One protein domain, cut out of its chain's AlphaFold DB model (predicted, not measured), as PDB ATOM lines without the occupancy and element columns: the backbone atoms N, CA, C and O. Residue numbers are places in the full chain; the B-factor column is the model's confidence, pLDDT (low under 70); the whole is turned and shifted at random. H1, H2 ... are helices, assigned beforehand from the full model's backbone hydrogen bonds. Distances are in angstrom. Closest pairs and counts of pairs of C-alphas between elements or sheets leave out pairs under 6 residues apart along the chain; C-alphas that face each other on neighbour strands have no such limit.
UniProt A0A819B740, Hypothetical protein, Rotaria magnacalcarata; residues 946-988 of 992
ATOM      1  N   LEU A 946      43.445  -3.408   2.896       94.25
ATOM      2  CA  LEU A 946      43.137  -4.584   3.695       94.25
ATOM      3  C   LEU A 946      42.680  -5.759   2.821       94.25
ATOM      4  O   LEU A 946      43.178  -6.867   3.008       94.25
ATOM      5  N   ALA A 947      41.758  -5.524   1.884       95.62
ATOM      6  CA  ALA A 947      41.297  -6.548   0.950       95.62
ATOM      7  C   ALA A 947      42.472  -7.116   0.146       95.62
ATOM      8  O   ALA A 947      42.682  -8.325   0.152       95.62
ATOM      9  N   TYR A 948      43.308  -6.248  -0.430       97.06
ATOM     10  CA  TYR A 948      44.526  -6.635  -1.143       97.06
ATOM     11  C   TYR A 948      45.463  -7.495  -0.281       97.06
ATOM     12  O   TYR A 948      45.928  -8.546  -0.720       97.06
ATOM     13  N   THR A 949      45.691  -7.097   0.975       95.25
ATOM     14  CA  THR A 949      46.545  -7.852   1.908       95.25
ATOM     15  C   THR A 949      45.976  -9.243   2.195       95.25
ATOM     16  O   THR A 949      46.732 -10.210   2.216       95.25
ATOM     17  N   LEU A 950      44.659  -9.362   2.397       96.31
ATOM     18  CA  LEU A 950      43.997 -10.644   2.661       96.31
ATOM     19  C   LEU A 950      43.938 -11.546   1.423       96.31
ATOM     20  O   LEU A 950      44.035 -12.760   1.571       96.31
ATOM     21  N   ILE A 951      43.810 -10.965   0.227       96.44
ATOM     22  CA  ILE A 951      43.866 -11.695  -1.048       96.44
ATOM     23  C   ILE A 951      45.267 -12.278  -1.258       96.44
ATOM     24  O   ILE A 951      45.398 -13.443  -1.607       96.44
ATOM     25  N   LYS A 952      46.323 -11.496  -0.999       95.75
ATOM     26  CA  LYS A 952      47.713 -11.956  -1.151       95.75
ATOM     27  C   LYS A 952      48.183 -12.910  -0.048       95.75
ATOM     28  O   LYS A 952      49.172 -13.602  -0.248       95.75
ATOM     29  N   ASN A 953      47.512 -12.946   1.105       95.50
ATOM     30  CA  ASN A 953      47.924 -13.735   2.270       95.50
ATOM     31  C   ASN A 953      46.749 -14.560   2.805       95.50
ATOM     32  O   ASN A 953      46.155 -14.231   3.836       95.50
ATOM     33  N   GLU A 954      46.421 -15.652   2.118       95.44
ATOM     34  CA  GLU A 954      45.224 -16.445   2.414       95.44
ATOM     35  C   GLU A 954      45.194 -16.984   3.857       95.44
ATOM     36  O   GLU A 954      44.153 -16.971   4.517       95.44
ATOM     37  N   GLN A 955      46.348 -17.366   4.409       95.75
ATOM     38  CA  GLN A 955      46.455 -17.843   5.793       95.75
ATOM     39  C   GLN A 955      45.932 -16.807   6.808       95.75
ATOM     40  O   GLN A 955      45.232 -17.155   7.763       95.75
ATOM     41  N   LEU A 956      46.179 -15.510   6.570       94.88
ATOM     42  CA  LEU A 956      45.699 -14.433   7.442       94.88
ATOM     43  C   LEU A 956      44.172 -14.303   7.425       94.88
ATOM     44  O   LEU A 956      43.592 -13.874   8.425       94.88
ATOM     45  N   LYS A 957      43.501 -14.703   6.336       94.06
ATOM     46  CA  LYS A 957      42.031 -14.724   6.249       94.06
ATOM     47  C   LYS A 957      41.442 -15.676   7.291       94.06
ATOM     48  O   LYS A 957      40.508 -15.294   8.001       94.06
ATOM     49  N   ARG A 958      42.028 -16.873   7.438       93.00
ATOM     50  CA  ARG A 958      41.609 -17.876   8.436       93.00
ATOM     51  C   ARG A 958      41.843 -17.369   9.860       93.00
ATOM     52  O   ARG A 958      40.899 -17.330  10.651       93.00
ATOM     53  N   TYR A 959      43.050 -16.876  10.158       92.94
ATOM     54  CA  TYR A 959      43.373 -16.321  11.480       92.94
ATOM     55  C   TYR A 959      42.483 -15.134  11.860       92.94
ATOM     56  O   TYR A 959      42.028 -15.038  13.000       92.94
ATOM     57  N   ARG A 960      42.189 -14.242  10.906       91.44
ATOM     58  CA  ARG A 960      41.293 -13.103  11.125       91.44
ATOM     59  C   ARG A 960      39.871 -13.561  11.442       91.44
ATOM     60  O   ARG A 960      39.298 -13.045  12.397       91.44
ATOM     61  N   LYS A 961      39.311 -14.512  10.682       91.44
ATOM     62  CA  LYS A 961      37.965 -15.059  10.937       91.44
ATOM     63  C   LYS A 961      37.893 -15.661  12.342       91.44
ATOM     64  O   LYS A 961      37.017 -15.279  13.109       91.44
ATOM     65  N   HIS A 962      38.868 -16.494  12.709       91.12
ATOM     66  CA  HIS A 962      38.940 -17.102  14.039       91.12
ATOM     67  C   HIS A 962      39.018 -16.055  15.162       91.12
ATOM     68  O   HIS A 962      38.248 -16.114  16.117       91.12
ATOM     69  N   ARG A 963      39.895 -15.045  15.041       85.06
ATOM     70  CA  ARG A 963      39.995 -13.972  16.048       85.06
ATOM     71  C   ARG A 963      38.729 -13.128  16.150       85.06
ATOM     72  O   ARG A 963      38.374 -12.734  17.252       85.06
ATOM     73  N   LEU A 964      38.059 -12.835  15.036       85.25
ATOM     74  CA  LEU A 964      36.796 -12.090  15.056       85.25
ATOM     75  C   LEU A 964      35.672 -12.908  15.710       85.25
ATOM     76  O   LEU A 964      34.902 -12.349  16.485       85.25
ATOM     77  N   CYS A 965      35.612 -14.220  15.462       81.50
ATOM     78  CA  CYS A 965      34.678 -15.126  16.136       81.50
ATOM     79  C   CYS A 965      34.974 -15.245  17.643       81.50
ATOM     80  O   CYS A 965      34.053 -15.158  18.445       81.50
ATOM     81  N   SER A 966      36.247 -15.359  18.035       77.44
ATOM     82  CA  SER A 966      36.670 -15.423  19.444       77.44
ATOM     83  C   SER A 966      36.460 -14.097  20.192       77.44
ATOM     84  O   SER A 966      36.034 -14.093  21.345       77.44
ATOM     85  N   ASN A 967      36.677 -12.951  19.538       58.62
ATOM     86  CA  ASN A 967      36.475 -11.639  20.157       58.62
ATOM     87  C   ASN A 967      34.999 -11.278  20.362       58.62
ATOM     88  O   ASN A 967      34.710 -10.528  21.291       58.62
ATOM     89  N   LYS A 968      34.062 -11.836  19.578       59.91
ATOM     90  CA  LYS A 968      32.622 -11.705  19.873       59.91
ATOM     91  C   LYS A 968      32.255 -12.252  21.262       59.91
ATOM     92  O   LYS A 968      31.258 -11.821  21.823       59.91
ATOM     93  N   ILE A 969      33.084 -13.128  21.837       56.38
ATOM     94  CA  ILE A 969      32.892 -13.708  23.175       56.38
ATOM     95  C   ILE A 969      33.543 -12.837  24.277       56.38
ATOM     96  O   ILE A 969      33.122 -12.881  25.426       56.38
ATOM     97  N   THR A 970      34.534 -11.989  23.956       53.66
ATOM     98  CA  THR A 970      35.322 -11.205  24.945       53.66
ATOM     99  C   THR A 970      35.159  -9.678  24.865       53.66
ATOM    100  O   THR A 970      35.654  -8.963  25.737       53.66
ATOM    101  N   GLN A 971      34.447  -9.137  23.869       48.09
ATOM    102  CA  GLN A 971      34.330  -7.688  23.630       48.09
ATOM    103  C   GLN A 971      33.467  -6.878  24.622       48.09
ATOM    104  O   GLN A 971      33.339  -5.676  24.436       48.09
ATOM    105  N   SER A 972      32.936  -7.446  25.706       53.72
ATOM    106  CA  SER A 972      31.949  -6.728  26.531       53.72
ATOM    107  C   SER A 972      32.494  -5.682  27.528       53.72
ATOM    108  O   SER A 972      31.692  -4.865  27.960       53.72
ATOM    109  N   LYS A 973      33.772  -5.670  27.971       56.03
ATOM    110  CA  LYS A 973      34.140  -4.804  29.137       56.03
ATOM    111  C   LYS A 973      35.491  -4.079  29.125       56.03
ATOM    112  O   LYS A 973      35.603  -3.021  29.738       56.03
ATOM    113  N   THR A 974      36.541  -4.599  28.492       56.75
ATOM    114  CA  THR A 974      37.906  -4.073  28.738       56.75
ATOM    115  C   THR A 974      38.333  -2.977  27.759       56.75
ATOM    116  O   THR A 974      38.990  -2.018  28.157       56.75
ATOM    117  N   LEU A 975      37.950  -3.096  26.485       51.81
ATOM    118  CA  LEU A 975      38.279  -2.110  25.447       51.81
ATOM    119  C   LEU A 975      37.446  -0.829  25.583       51.81
ATOM    120  O   LEU A 975      38.000   0.255  25.408       51.81
ATOM    121  N   GLU A 976      36.175  -0.940  25.983       55.84
ATOM    122  CA  GLU A 976      35.343   0.217  26.348       55.84
ATOM    123  C   GLU A 976      35.986   1.026  27.477       55.84
ATOM    124  O   GLU A 976      36.221   2.214  27.303       55.84
ATOM    125  N   ARG A 977      36.438   0.382  28.565       60.78
ATOM    126  CA  ARG A 977      37.113   1.079  29.680       60.78
ATOM    127  C   ARG A 977      38.378   1.836  29.270       60.78
ATOM    128  O   ARG A 977      38.702   2.851  29.883       60.78
ATOM    129  N   ILE A 978      39.128   1.347  28.277       61.22
ATOM    130  CA  ILE A 978      40.333   2.032  27.783       61.22
ATOM    131  C   ILE A 978      39.945   3.235  26.919       61.22
ATOM    132  O   ILE A 978      40.531   4.305  27.079       61.22
ATOM    133  N   PHE A 979      38.958   3.094  26.032       58.03
ATOM    134  CA  PHE A 979      38.501   4.209  25.201       58.03
ATOM    135  C   PHE A 979      37.744   5.280  26.000       58.03
ATOM    136  O   PHE A 979      37.938   6.468  25.726       58.03
ATOM    137  N   ASP A 980      36.989   4.883  27.028       62.34
ATOM    138  CA  ASP A 980      36.346   5.784  27.989       62.34
ATOM    139  C   ASP A 980      37.383   6.587  28.776       62.34
ATOM    140  O   ASP A 980      37.290   7.810  28.860       62.34
ATOM    141  N   LYS A 981      38.449   5.939  29.268       65.94
ATOM    142  CA  LYS A 981      39.531   6.640  29.981       65.94
ATOM    143  C   LYS A 981      40.321   7.619  29.110       65.94
ATOM    144  O   LYS A 981      40.918   8.547  29.646       65.94
ATOM    145  N   ILE A 982      40.353   7.429  27.791       61.41
ATOM    146  CA  ILE A 982      41.029   8.350  26.860       61.41
ATOM    147  C   ILE A 982      40.083   9.494  26.423       61.41
ATOM    148  O   ILE A 982      40.508  10.412  25.721       61.41
ATOM    149  N   GLY A 983      38.811   9.489  26.850       44.72
ATOM    150  CA  GLY A 983      37.823  10.509  26.476       44.72
ATOM    151  C   GLY A 983      37.464  10.485  24.986       44.72
ATOM    152  O   GLY A 983      37.023  11.487  24.430       44.72
ATOM    153  N   LEU A 984      37.697   9.353  24.310       50.44
ATOM    154  CA  LEU A 984      37.425   9.182  22.878       50.44
ATOM    155  C   LEU A 984      36.000   8.686  22.595       50.44
ATOM    156  O   LEU A 984      35.569   8.727  21.445       50.44
ATOM    157  N   THR A 985      35.262   8.236  23.610       46.81
ATOM    158  CA  THR A 985      33.934   7.624  23.447       46.81
ATOM    159  C   THR A 985      32.795   8.622  23.272       46.81
ATOM    160  O   THR A 985      31.783   8.268  22.679       46.81
ATOM    161  N   GLN A 986      32.950   9.889  23.666       46.78
ATOM    162  CA  GLN A 986      31.834  10.847  23.627       46.78
ATOM    163  C   GLN A 986      31.486  11.410  22.232       46.78
ATOM    164  O   GLN A 986      30.543  12.185  22.122       46.78
ATOM    165  N   THR A 987      32.188  11.046  21.148       45.69
ATOM    166  CA  THR A 987      31.900  11.608  19.801       45.69
ATOM    167  C   THR A 987      31.827  10.596  18.654       45.69
ATOM    168  O   THR A 987      31.705  10.993  17.497       45.69
ATOM    169  N   LEU A 988      31.864   9.291  18.936       37.84
ATOM    170  CA  LEU A 988      31.674   8.257  17.915       37.84
ATOM    171  C   LEU A 988      30.263   7.660  18.047       37.84
ATOM    172  O   LEU A 988      29.972   7.047  19.074       37.84
TER     173      LEU A 988
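What this domain is: This is residues 946 to 988 of the 992 residues of the protein "Hypothetical protein" of Rotaria magnacalcarata (UniProt A0A819B740). The backbone makes an open U with no packed core: the long helix H2 forms its slanting base, the short helix H1 turns back at one end of H2, and H3 with the tail of residues 982 to 988 makes the arm at the other end. The mouth of the U stays open, with 22.3 A between the first and last printed C-alphas, those of Leu 946 and Leu 988. The printed part has 43 residues, with three named helices in the order H1, H2, H3 and no named strand, and its class is all helix. It is extended, with a radius of gyration of the C-alphas of 14.6 A, and flat, spanning 37 by 22 by 12 A.

Where its parts are: H1 covers residues 946 to 952 and begins at C-alpha 946, at (43.137, -4.584, 3.695); it is 9.9 A from first to last C-alpha. After Asn 953, H2 covers residues 954 to 970, the longest helix with 17 residues. It measures 25.2 A, from C-alpha 954 at (45.224, -16.445, 2.414) to C-alpha 970 at (35.322, -11.205, 24.945). H3 covers residues 974 to 981, measures 10.9 A and ends at C-alpha 981, at (39.531, 6.640, 29.981). A short helical run follows at residues 985 to 987.

How they stand to each other: H1 and H2 are joined by a tight link of 1 residue. They are close but not clearly touching, with 2 pairs of C-alphas within 8 A. Their closest C-alphas, those of Leu 950 and Lys 957, are 5.8 A apart. Their lines stand at a steep tilt of 44 degrees, opposite ways, and their centres are 15.1 A apart. H2 and H3 are joined by a tight link of 3 residues, yet they are apart. H1 and H3 are apart too. In H1 and H3 every O i to N i+4 pair is within hydrogen-bond range, while in H2 10 of 13 such pairs are.

The domain as a whole: The two C-alphas farthest apart, those of Lys 952 and Gln 986, are 37.2 A from each other. The printed part has no cut, and neither link between named helices is long. Residues 951 to 956, of which 954 to 956 belong to H2, stand free. Residues 961 to 975, of which 961 to 970 belong to H2, also stand free, as do residues 978 to 983, of which 978 to 981 belong to H3. The mean pLDDT of the printed part is 72.8. The model's confidence is low, under 70, at residues 967 to 988; the mean is 96 for H1, 82 for H2 and 59 for H3.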